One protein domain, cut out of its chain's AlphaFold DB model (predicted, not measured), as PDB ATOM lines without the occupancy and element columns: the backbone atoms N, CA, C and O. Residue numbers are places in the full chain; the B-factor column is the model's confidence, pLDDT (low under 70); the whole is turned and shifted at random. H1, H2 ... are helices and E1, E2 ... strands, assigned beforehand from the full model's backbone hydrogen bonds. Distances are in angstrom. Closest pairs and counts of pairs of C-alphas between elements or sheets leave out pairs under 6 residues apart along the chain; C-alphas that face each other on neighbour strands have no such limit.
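AT A GLANCE: This is residues 359 to 439 of the 440 residues of an uncharacterized protein of Myxococcales bacterium (UniProt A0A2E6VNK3). Two separate antiparallel hairpins, a longer one of E1 and E2, in which E2 bends, and a shorter one of E3 and E4, run crosswise to each other, with loops making up much of the rest. After E4 the chain passes to one helix, H1, whose residues 429 to 433 are near E2, while residues 434 to 439 stick out free. The printed part has 81 residues with four named strands and one named helix, in the order E1, E2, E3, E4, H1; the sheets, of order E1 - E2 and E3 - E4, are both antiparallel. The class is mixed, helices and strands, with 36 residues, under half of those printed, in named elements. The whole is compact, with a radius of gyration of the C-alphas of 13.1 A and spans of 37 by 35 by 26 A.

HOW THE PARTS SIT: E1, residues 373 to 379, and E2, residues 385 to 392, form a hairpin with a tight link, and their directions differ by 155 degrees. Across it N 376 and O 389 are 2.9 A apart and N 388 and O 376 are 2.8 A apart, both within hydrogen-bond range. E2 bends by 53 degrees at residue 388. The closest C-alphas of E2 and H1, residues 429 to 438, are those of Tyr 388 and Ala 430, 6.0 A apart. In H1 every O i to N i+4 pair is within hydrogen-bond range. E3, residues 408 to 413, and E4, residues 420 to 424, form the second hairpin, antiparallel at 143 degrees, with N 412 and O 421 within hydrogen-bond range at 2.8 A. E1 is apart from E3, E4 and H1; E2 is apart from E3 and E4.

IN THESE COORDINATES: E1 is 20.0 A from first to last C-alpha and begins at C-alpha 373, (238.381, 290.667, 130.045). E2 is 20.1 A long, E3 13.6 A and E4 13.3 A. E3 begins at C-alpha 408, (243.910, 304.994, 132.547). H1 is 14.3 A long and ends at C-alpha 438, (218.052, 299.515, 128.400).

THE WHOLE: The C-alphas farthest apart are those of Gly 368 and Asn 382, 39.7 A. The printed part has no cut. The link from E2 to E3 is long, with 15 residues, 393 to 407; that from E3 to E4 is short, and that from E4 to H1 is tight. Before E1, residues 359 to 372 hold no named element, but residues 365 to 366 pair with residues 369 to 370, antiparallel. The mean pLDDT of the printed part is 87.3, and residue 439 is under 70.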
ATOM      1  N   ASN A 359     238.513 286.318 124.635       92.69
ATOM      2  CA  ASN A 359     238.162 286.244 123.214       92.69
ATOM      3  C   ASN A 359     237.033 287.215 122.852       92.69
ATOM      4  O   ASN A 359     236.965 287.644 121.702       92.69
ATOM      5  N   ASP A 360     236.187 287.586 123.819       92.75
ATOM      6  CA  ASP A 360     235.129 288.588 123.635       92.75
ATOM      7  C   ASP A 360     235.700 290.014 123.468       92.75
ATOM      8  O   ASP A 360     234.986 290.928 123.047       92.75
ATOM      9  N   CYS A 361     236.985 290.198 123.793       93.00
ATOM     10  CA  CYS A 361     237.709 291.465 123.698       93.00
ATOM     11  C   CYS A 361     238.764 291.474 122.579       93.00
ATOM     12  O   CYS A 361     239.400 292.497 122.346       93.00
ATOM     13  N   ALA A 362     238.974 290.357 121.878       89.00
ATOM     14  CA  ALA A 362     240.088 290.195 120.942       89.00
ATOM     15  C   ALA A 362     239.984 291.059 119.669       89.00
ATOM     16  O   ALA A 362     240.966 291.203 118.943       89.00
ATOM     17  N   ASP A 363     238.805 291.610 119.372       88.06
ATOM     18  CA  ASP A 363     238.566 292.565 118.285       88.06
ATOM     19  C   ASP A 363     238.859 294.021 118.684       88.06
ATOM     20  O   ASP A 363     238.820 294.908 117.830       88.06
ATOM     21  N   ILE A 364     239.146 294.271 119.962       86.19
ATOM     22  CA  ILE A 364     239.446 295.593 120.496       86.19
ATOM     23  C   ILE A 364     240.960 295.799 120.443       86.19
ATOM     24  O   ILE A 364     241.706 295.301 121.286       86.19
ATOM     25  N   ASP A 365     241.399 296.566 119.450       78.75
ATOM     26  CA  ASP A 365     242.767 297.065 119.348       78.75
ATOM     27  C   ASP A 365     242.716 298.594 119.337       78.75
ATOM     28  O   ASP A 365     242.382 299.222 118.330       78.75
ATOM     29  N   ALA A 366     242.972 299.188 120.501       77.81
ATOM     30  CA  ALA A 366     243.040 300.630 120.681       77.81
ATOM     31  C   ALA A 366     244.436 300.986 121.191       77.81
ATOM     32  O   ALA A 366     244.947 300.352 122.117       77.81
ATOM     33  N   PHE A 367     245.060 301.988 120.568       78.94
ATOM     34  CA  PHE A 367     246.411 302.454 120.912       78.94
ATOM     35  C   PHE A 367     247.488 301.351 120.877       78.94
ATOM     36  O   PHE A 367     248.497 301.429 121.575       78.94
ATOM     37  N   GLY A 368     247.282 300.299 120.075       78.12
ATOM     38  CA  GLY A 368     248.222 299.184 119.944       78.12
ATOM     39  C   GLY A 368     248.354 298.315 121.199       78.12
ATOM     40  O   GLY A 368     249.337 297.580 121.328       78.12
ATOM     41  N   GLN A 369     247.407 298.409 122.135       79.75
ATOM     42  CA  GLN A 369     247.356 297.575 123.332       79.75
ATOM     43  C   GLN A 369     246.215 296.565 123.218       79.75
ATOM     44  O   GLN A 369     245.087 296.906 122.865       79.75
ATOM     45  N   ALA A 370     246.516 295.310 123.554       82.75
ATOM     46  CA  ALA A 370     245.519 294.250 123.577       82.75
ATOM     47  C   ALA A 370     244.526 294.468 124.728       82.75
ATOM     48  O   ALA A 370     244.928 294.683 125.872       82.75
ATOM     49  N   ALA A 371     243.238 294.366 124.416       88.44
ATOM     50  CA  ALA A 371     242.169 294.350 125.397       88.44
ATOM     51  C   ALA A 371     242.026 292.972 126.058       88.44
ATOM     52  O   ALA A 371     242.063 291.937 125.393       88.44
ATOM     53  N   TYR A 372     241.791 292.972 127.367       90.25
ATOM     54  CA  TYR A 372     241.507 291.768 128.156       90.25
ATOM     55  C   TYR A 372     240.205 291.907 128.940       90.25
ATOM     56  O   TYR A 372     239.758 293.027 129.228       90.25
ATOM     57  N   CYS A 373     239.621 290.763 129.296       94.00
ATOM     58  CA  CYS A 373     238.381 290.667 130.045       94.00
ATOM     59  C   CYS A 373     238.650 290.684 131.554       94.00
ATOM     60  O   CYS A 373     239.162 289.720 132.128       94.00
ATOM     61  N   TYR A 374     238.255 291.768 132.218       91.31
ATOM     62  CA  TYR A 374     238.506 291.982 133.639       91.31
ATOM     63  C   TYR A 374     237.245 291.850 134.470       91.31
ATOM     64  O   TYR A 374     236.232 292.476 134.171       91.31
ATOM     65  N   GLU A 375     237.332 291.089 135.562       91.44
ATOM     66  CA  GLU A 375     236.314 291.119 136.604       91.44
ATOM     67  C   GLU A 375     236.543 292.320 137.512       91.44
ATOM     68  O   GLU A 375     237.562 292.435 138.193       91.44
ATOM     69  N   LEU A 376     235.576 293.222 137.502       88.56
ATOM     70  CA  LEU A 376     235.622 294.443 138.269       88.56
ATOM     71  C   LEU A 376     235.075 294.172 139.662       88.56
ATOM     72  O   LEU A 376     233.909 293.817 139.821       88.56
ATOM     73  N   GLN A 377     235.923 294.342 140.668       89.88
ATOM     74  CA  GLN A 377     235.583 294.084 142.061       89.88
ATOM     75  C   GLN A 377     235.636 295.380 142.874       89.88
ATOM     76  O   GLN A 377     236.389 296.301 142.559       89.88
ATOM     77  N   GLY A 378     234.837 295.458 143.929       87.50
ATOM     78  CA  GLY A 378     234.963 296.474 144.972       87.50
ATOM     79  C   GLY A 378     234.490 295.926 146.302       87.50
ATOM     80  O   GLY A 378     234.229 294.735 146.407       87.50
ATOM     81  N   GLN A 379     234.376 296.783 147.310       93.25
ATOM     82  CA  GLN A 379     233.930 296.376 148.640       93.25
ATOM     83  C   GLN A 379     232.578 297.000 148.973       93.25
ATOM     84  O   GLN A 379     232.345 298.172 148.674       93.25
ATOM     85  N   ASP A 380     231.686 296.211 149.569       89.19
ATOM     86  CA  ASP A 380     230.441 296.722 150.140       89.19
ATOM     87  C   ASP A 380     230.693 297.490 151.456       89.19
ATOM     88  O   ASP A 380     231.812 297.549 151.968       89.19
ATOM     89  N   GLU A 381     229.640 298.065 152.044       92.50
ATOM     90  CA  GLU A 381     229.718 298.809 153.316       92.50
ATOM     91  C   GLU A 381     230.253 297.974 154.498       92.50
ATOM     92  O   GLU A 381     230.661 298.527 155.519       92.50
ATOM     93  N   ASN A 382     230.258 296.642 154.381       93.62
ATOM     94  CA  ASN A 382     230.764 295.717 155.394       93.62
ATOM     95  C   ASN A 382     232.189 295.226 155.087       93.62
ATOM     96  O   ASN A 382     232.713 294.396 155.833       93.62
ATOM     97  N   GLY A 383     232.811 295.711 154.006       93.62
ATOM     98  CA  GLY A 383     234.133 295.286 153.553       93.62
ATOM     99  C   GLY A 383     234.151 293.932 152.835       93.62
ATOM    100  O   GLY A 383     235.222 293.345 152.708       93.62
ATOM    101  N   ASN A 384     233.002 293.402 152.398       93.50
ATOM    102  CA  ASN A 384     232.976 292.189 151.579       93.50
ATOM    103  C   ASN A 384     233.266 292.538 150.124       93.50
ATOM    104  O   ASN A 384     232.671 293.473 149.585       93.50
ATOM    105  N   ASP A 385     234.098 291.731 149.470       93.00
ATOM    106  CA  ASP A 385     234.342 291.876 148.041       93.00
ATOM    107  C   ASP A 385     233.066 291.536 147.248       93.00
ATOM    108  O   ASP A 385     232.486 290.453 147.380       93.00
ATOM    109  N   ILE A 386     232.628 292.473 146.414       92.38
ATOM    110  CA  ILE A 386     231.511 292.337 145.483       92.38
ATOM    111  C   ILE A 386     232.018 292.465 144.050       92.38
ATOM    112  O   ILE A 386     232.911 293.258 143.755       92.38
ATOM    113  N   SER A 387     231.437 291.672 143.152       92.88
ATOM    114  CA  SER A 387     231.707 291.744 141.716       92.88
ATOM    115  C   SER A 387     230.681 292.655 141.054       92.88
ATOM    116  O   SER A 387     229.476 292.451 141.207       92.88
ATOM    117  N   TYR A 388     231.161 293.639 140.303       87.94
ATOM    118  CA  TYR A 388     230.349 294.518 139.462       87.94
ATOM    119  C   TYR A 388     230.145 293.950 138.049       87.94
ATOM    120  O   TYR A 388     229.468 294.566 137.231       87.94
ATOM    121  N   GLY A 389     230.722 292.782 137.751       92.31
ATOM    122  CA  GLY A 389     230.677 292.145 136.437       92.31
ATOM    123  C   GLY A 389     232.033 292.118 135.736       92.31
ATOM    124  O   GLY A 389     233.055 292.530 136.288       92.31
ATOM    125  N   LYS A 390     232.039 291.589 134.510       93.81
ATOM    126  CA  LYS A 390     233.235 291.438 133.681       93.81
ATOM    127  C   LYS A 390     233.170 292.326 132.448       93.81
ATOM    128  O   LYS A 390     232.171 292.288 131.726       93.81
ATOM    129  N   PHE A 391     234.235 293.082 132.202       93.75
ATOM    130  CA  PHE A 391     234.292 294.076 131.136       93.75
ATOM    131  C   PHE A 391     235.617 294.023 130.380       93.75
ATOM    132  O   PHE A 391     236.672 293.786 130.971       93.75
ATOM    133  N   CYS A 392     235.563 294.279 129.077       93.31
ATOM    134  CA  CYS A 392     236.752 294.495 128.275       93.31
ATOM    135  C   CYS A 392     237.415 295.808 128.689       93.31
ATOM    136  O   CYS A 392     236.790 296.870 128.679       93.31
ATOM    137  N   SER A 393     238.697 295.728 129.027       91.38
ATOM    138  CA  SER A 393     239.565 296.905 129.043       91.38
ATOM    139  C   SER A 393     239.761 297.415 127.621       91.38
ATOM    140  O   SER A 393     239.791 296.642 126.669       91.38
ATOM    141  N   VAL A 394     239.924 298.720 127.472       90.38
ATOM    142  CA  VAL A 394     240.363 299.327 126.215       90.38
ATOM    143  C   VAL A 394     241.688 300.013 126.514       90.38
ATOM    144  O   VAL A 394     241.795 300.694 127.535       90.38
ATOM    145  N   GLY A 395     242.697 299.779 125.676       88.81
ATOM    146  CA  GLY A 395     244.047 300.312 125.860       88.81
ATOM    147  C   GLY A 395     244.083 301.831 126.031       88.81
ATOM    148  O   GLY A 395     243.210 302.534 125.530       88.81
ATOM    149  N   CYS A 396     245.097 302.330 126.735       91.75
ATOM    150  CA  CYS A 396     245.324 303.767 126.916       91.75
ATOM    151  C   CYS A 396     246.797 304.073 127.194       91.75
ATOM    152  O   CYS A 396     247.538 303.234 127.716       91.75
ATOM    153  N   GLU A 397     247.235 305.288 126.880       88.56
ATOM    154  CA  GLU A 397     248.540 305.805 127.291       88.56
ATOM    155  C   GLU A 397     248.399 306.747 128.490       88.56
ATOM    156  O   GLU A 397     249.181 306.663 129.446       88.56
ATOM    157  N   THR A 398     247.365 307.591 128.459       87.62
ATOM    158  CA  THR A 398     247.062 308.649 129.426       87.62
ATOM    159  C   THR A 398     245.565 308.704 129.762       87.62
ATOM    160  O   THR A 398     244.737 308.057 129.128       87.62
ATOM    161  N   ASN A 399     245.184 309.515 130.755       86.06
ATOM    162  CA  ASN A 399     243.769 309.740 131.094       86.06
ATOM    163  C   ASN A 399     242.985 310.494 130.004       86.06
ATOM    164  O   ASN A 399     241.753 310.489 130.036       86.06
ATOM    165  N   ALA A 400     243.660 311.151 129.055       85.44
ATOM    166  CA  ALA A 400     242.996 311.794 127.922       85.44
ATOM    167  C   ALA A 400     242.403 310.759 126.951       85.44
ATOM    168  O   ALA A 400     241.362 311.012 126.351       85.44
ATOM    169  N   ASP A 401     242.997 309.563 126.888       88.00
ATOM    170  CA  ASP A 401     242.536 308.449 126.048       88.00
ATOM    171  C   ASP A 401     241.294 307.756 126.611       88.00
ATOM    172  O   ASP A 401     240.665 306.939 125.939       88.00
ATOM    173  N   CYS A 402     240.932 308.084 127.852       90.56
ATOM    174  CA  CYS A 402     239.825 307.477 128.554       90.56
ATOM    175  C   CYS A 402     238.619 308.416 128.651       90.56
ATOM    176  O   CYS A 402     238.777 309.621 128.852       90.56
ATOM    177  N   PRO A 403     237.392 307.880 128.609       88.94
ATOM    178  CA  PRO A 403     236.196 308.693 128.796       88.94
ATOM    179  C   PRO A 403     236.131 309.287 130.207       88.94
ATOM    180  O   PRO A 403     236.770 308.767 131.126       88.94
ATOM    181  N   ARG A 404     235.349 310.359 130.415       89.06
ATOM    182  CA  ARG A 404     235.322 311.050 131.719       89.06
ATOM    183  C   ARG A 404     235.024 310.064 132.850       89.06
ATOM    184  O   ARG A 404     234.041 309.331 132.814       89.06
ATOM    185  N   GLY A 405     235.852 310.076 133.889       84.81
ATOM    186  CA  GLY A 405     235.671 309.230 135.070       84.81
ATOM    187  C   GLY A 405     236.152 307.783 134.919       84.81
ATOM    188  O   GLY A 405     236.122 307.051 135.906       84.81
ATOM    189  N   LEU A 406     236.636 307.366 133.743       89.38
ATOM    190  CA  LEU A 406     237.421 306.142 133.598       89.38
ATOM    191  C   LEU A 406     238.902 306.546 133.618       89.38
ATOM    192  O   LEU A 406     239.353 307.198 132.683       89.38
ATOM    193  N   PRO A 407     239.677 306.210 134.655       88.19
ATOM    194  CA  PRO A 407     241.104 306.476 134.652       88.19
ATOM    195  C   PRO A 407     241.831 305.466 133.759       88.19
ATOM    196  O   PRO A 407     241.409 304.313 133.626       88.19
ATOM    197  N   CYS A 408     242.964 305.885 133.201       91.75
ATOM    198  CA  CYS A 408     243.910 304.994 132.547       91.75
ATOM    199  C   CYS A 408     244.716 304.244 133.612       91.75
ATOM    200  O   CYS A 408     245.708 304.751 134.149       91.75
ATOM    201  N   VAL A 409     244.279 303.028 133.938       90.75
ATOM    202  CA  VAL A 409     244.940 302.178 134.931       90.75
ATOM    203  C   VAL A 409     246.227 301.632 134.323       90.75
ATOM    204  O   VAL A 409     246.195 301.021 133.261       90.75
ATOM    205  N   GLN A 410     247.362 301.863 134.985       87.69
ATOM    206  CA  GLN A 410     248.689 301.592 134.417       87.69
ATOM    207  C   GLN A 410     249.153 300.132 134.570       87.69
ATOM    208  O   GLN A 410     250.047 299.699 133.847       87.69
ATOM    209  N   GLU A 411     248.576 299.382 135.514       88.00
ATOM    210  CA  GLU A 411     249.055 298.050 135.913       88.00
ATOM    211  C   GLU A 411     247.928 297.008 135.958       88.00
ATOM    212  O   GLU A 411     247.722 296.317 136.955       88.00
ATOM    213  N   LEU A 412     247.173 296.874 134.868       87.31
ATOM    214  CA  LEU A 412     246.173 295.816 134.749       87.31
ATOM    215  C   LEU A 412     246.867 294.463 134.506       87.31
ATOM    216  O   LEU A 412     247.641 294.341 133.557       87.31
ATOM    217  N   PRO A 413     246.627 293.428 135.327       86.75
ATOM    218  CA  PRO A 413     247.278 292.130 135.161       86.75
ATOM    219  C   PRO A 413     246.814 291.445 133.871       86.75
ATOM    220  O   PRO A 413     245.627 291.415 133.582       86.75
ATOM    221  N   THR A 414     247.713 290.865 133.084       87.19
ATOM    222  CA  THR A 414     247.329 290.084 131.891       87.19
ATOM    223  C   THR A 414     247.227 288.587 132.225       87.19
ATOM    224  O   THR A 414     247.703 288.157 133.282       87.19
ATOM    225  N   PRO A 415     246.679 287.741 131.330       84.81
ATOM    226  CA  PRO A 415     246.696 286.284 131.504       84.81
ATOM    227  C   PRO A 415     248.107 285.681 131.578       84.81
ATOM    228  O   PRO A 415     248.276 284.545 132.024       84.81
ATOM    229  N   THR A 416     249.130 286.415 131.123       86.88
ATOM    230  CA  THR A 416     250.528 286.001 131.251       86.88
ATOM    231  C   THR A 416     251.065 286.456 132.604       86.88
ATOM    232  O   THR A 416     251.150 287.649 132.882       86.88
ATOM    233  N   GLU A 417     251.445 285.495 133.446       89.56
ATOM    234  CA  GLU A 417     251.941 285.760 134.799       89.56
ATOM    235  C   GLU A 417     253.109 286.763 134.797       89.56
ATOM    236  O   GLU A 417     254.094 286.596 134.073       89.56
ATOM    237  N   GLY A 418     252.990 287.811 135.619       88.88
ATOM    238  CA  GLY A 418     254.000 288.864 135.760       88.88
ATOM    239  C   GLY A 418     253.995 289.932 134.661       88.88
ATOM    240  O   GLY A 418     254.854 290.809 134.688       88.88
ATOM    241  N   VAL A 419     253.055 289.881 133.713       90.94
ATOM    242  CA  VAL A 419     252.897 290.901 132.669       90.94
ATOM    243  C   VAL A 419     251.664 291.747 132.966       90.94
ATOM    244  O   VAL A 419     250.572 291.210 133.161       90.94
ATOM    245  N   THR A 420     251.838 293.066 132.968       90.81
ATOM    246  CA  THR A 420     250.765 294.055 133.103       90.81
ATOM    247  C   THR A 420     250.553 294.820 131.795       90.81
ATOM    248  O   THR A 420     251.429 294.857 130.930       90.81
ATOM    249  N   THR A 421     249.373 295.413 131.639       90.56
ATOM    250  CA  THR A 421     249.013 296.317 130.543       90.56
ATOM    251  C   THR A 421     248.356 297.575 131.097       90.56
ATOM    252  O   THR A 421     247.972 297.618 132.267       90.56
ATOM    253  N   LYS A 422     248.197 298.591 130.248       90.62
ATOM    254  CA  LYS A 422     247.371 299.753 130.559       90.62
ATOM    255  C   LYS A 422     245.969 299.567 129.988       90.62
ATOM    256  O   LYS A 422     245.773 298.817 129.033       90.62
ATOM    257  N   GLY A 423     244.987 300.225 130.582       90.06
ATOM    258  CA  GLY A 423     243.645 300.271 130.017       90.06
ATOM    259  C   GLY A 423     242.698 301.145 130.821       90.06
ATOM    260  O   GLY A 423     242.858 301.299 132.035       90.06
ATOM    261  N   CYS A 424     241.700 301.719 130.156       90.50
ATOM    262  CA  CYS A 424     240.654 302.451 130.852       90.50
ATOM    263  C   CYS A 424     239.646 301.465 131.420       90.50
ATOM    264  O   CYS A 424     238.964 300.743 130.685       90.50
ATOM    265  N   LEU A 425     239.547 301.446 132.742       84.75
ATOM    266  CA  LEU A 425     238.631 300.577 133.456       84.75
ATOM    267  C   LEU A 425     238.250 301.235 134.781       84.75
ATOM    268  O   LEU A 425     239.109 301.705 135.522       84.75
ATOM    269  N   ALA A 426     236.956 301.260 135.088       82.94
ATOM    270  CA  ALA A 426     236.442 301.800 136.342       82.94
ATOM    271  C   ALA A 426     235.124 301.137 136.727       82.94
ATOM    272  O   ALA A 426     234.386 300.683 135.850       82.94
ATOM    273  N   SER A 427     234.805 301.159 138.030       77.56
ATOM    274  CA  SER A 427     233.555 300.652 138.637       77.56
ATOM    275  C   SER A 427     232.283 301.114 137.913       77.56
ATOM    276  O   SER A 427     231.290 300.392 137.867       77.56
ATOM    277  N   ILE A 428     232.337 302.280 137.270       80.75
ATOM    278  CA  ILE A 428     231.256 302.871 136.472       80.75
ATOM    279  C   ILE A 428     230.927 302.107 135.178       80.75
ATOM    280  O   ILE A 428     229.901 302.384 134.565       80.75
ATOM    281  N   CYS A 429     231.724 301.117 134.763       85.88
ATOM    282  CA  CYS A 429     231.374 300.294 133.604       85.88
ATOM    283  C   CYS A 429     230.094 299.471 133.799       85.88
ATOM    284  O   CYS A 429     229.376 299.241 132.826       85.88
ATOM    285  N   ALA A 430     229.760 299.095 135.038       82.25
ATOM    286  CA  ALA A 430     228.505 298.411 135.339       82.25
ATOM    287  C   ALA A 430     227.268 299.265 134.989       82.25
ATOM    288  O   ALA A 430     226.499 298.841 134.121       82.25
ATOM    289  N   PRO A 431     227.089 300.484 135.544       81.00
ATOM    290  CA  PRO A 431     225.944 301.319 135.185       81.00
ATOM    291  C   PRO A 431     225.940 301.743 133.707       81.00
ATOM    292  O   PRO A 431     224.870 301.837 133.111       81.00
ATOM    293  N   ILE A 432     227.106 301.939 133.074       80.31
ATOM    294  CA  ILE A 432     227.187 302.244 131.631       80.31
ATOM    295  C   ILE A 432     226.646 301.075 130.792       80.31
ATOM    296  O   ILE A 432     225.831 301.280 129.889       80.31
ATOM    297  N   SER A 433     227.058 299.841 131.097       81.12
ATOM    298  CA  SER A 433     226.588 298.645 130.388       81.12
ATOM    299  C   SER A 433     225.087 298.403 130.587       81.12
ATOM    300  O   SER A 433     224.392 297.988 129.653       81.12
ATOM    301  N   GLU A 434     224.569 298.656 131.789       81.81
ATOM    302  CA  GLU A 434     223.132 298.577 132.069       81.81
ATOM    303  C   GLU A 434     222.346 299.613 131.259       81.81
ATOM    304  O   GLU A 434     221.352 299.264 130.614       81.81
ATOM    305  N   ALA A 435     222.826 300.862 131.214       78.38
ATOM    306  CA  ALA A 435     222.198 301.933 130.446       78.38
ATOM    307  C   ALA A 435     222.121 301.586 128.950       78.38
ATOM    308  O   ALA A 435     221.049 301.711 128.352       78.38
ATOM    309  N   ARG A 436     223.202 301.049 128.358       80.06
ATOM    310  CA  ARG A 436     223.193 300.584 126.955       80.06
ATOM    311  C   ARG A 436     222.189 299.458 126.715       80.06
ATOM    312  O   ARG A 436     221.480 299.471 125.720       80.06
ATOM    313  N   SER A 437     222.085 298.513 127.644       79.62
ATOM    314  CA  SER A 437     221.149 297.384 127.527       79.62
ATOM    315  C   SER A 437     219.676 297.812 127.618       79.62
ATOM    316  O   SER A 437     218.789 297.081 127.178       79.62
ATOM    317  N   SER A 438     219.404 298.982 128.205       74.56
ATOM    318  CA  SER A 438     218.052 299.515 128.400       74.56
ATOM    319  C   SER A 438     217.513 300.342 127.221       74.56
ATOM    320  O   SER A 438     216.302 300.553 127.148       74.56
ATOM    321  N   ASN A 439     218.382 300.763 126.292       61.16
ATOM    322  CA  ASN A 439     218.047 301.559 125.105       61.16
ATOM    323  C   ASN A 439     218.276 300.721 123.821       61.16
ATOM    324  O   ASN A 439     219.390 300.723 123.297       61.16
TER     325      ASN A 439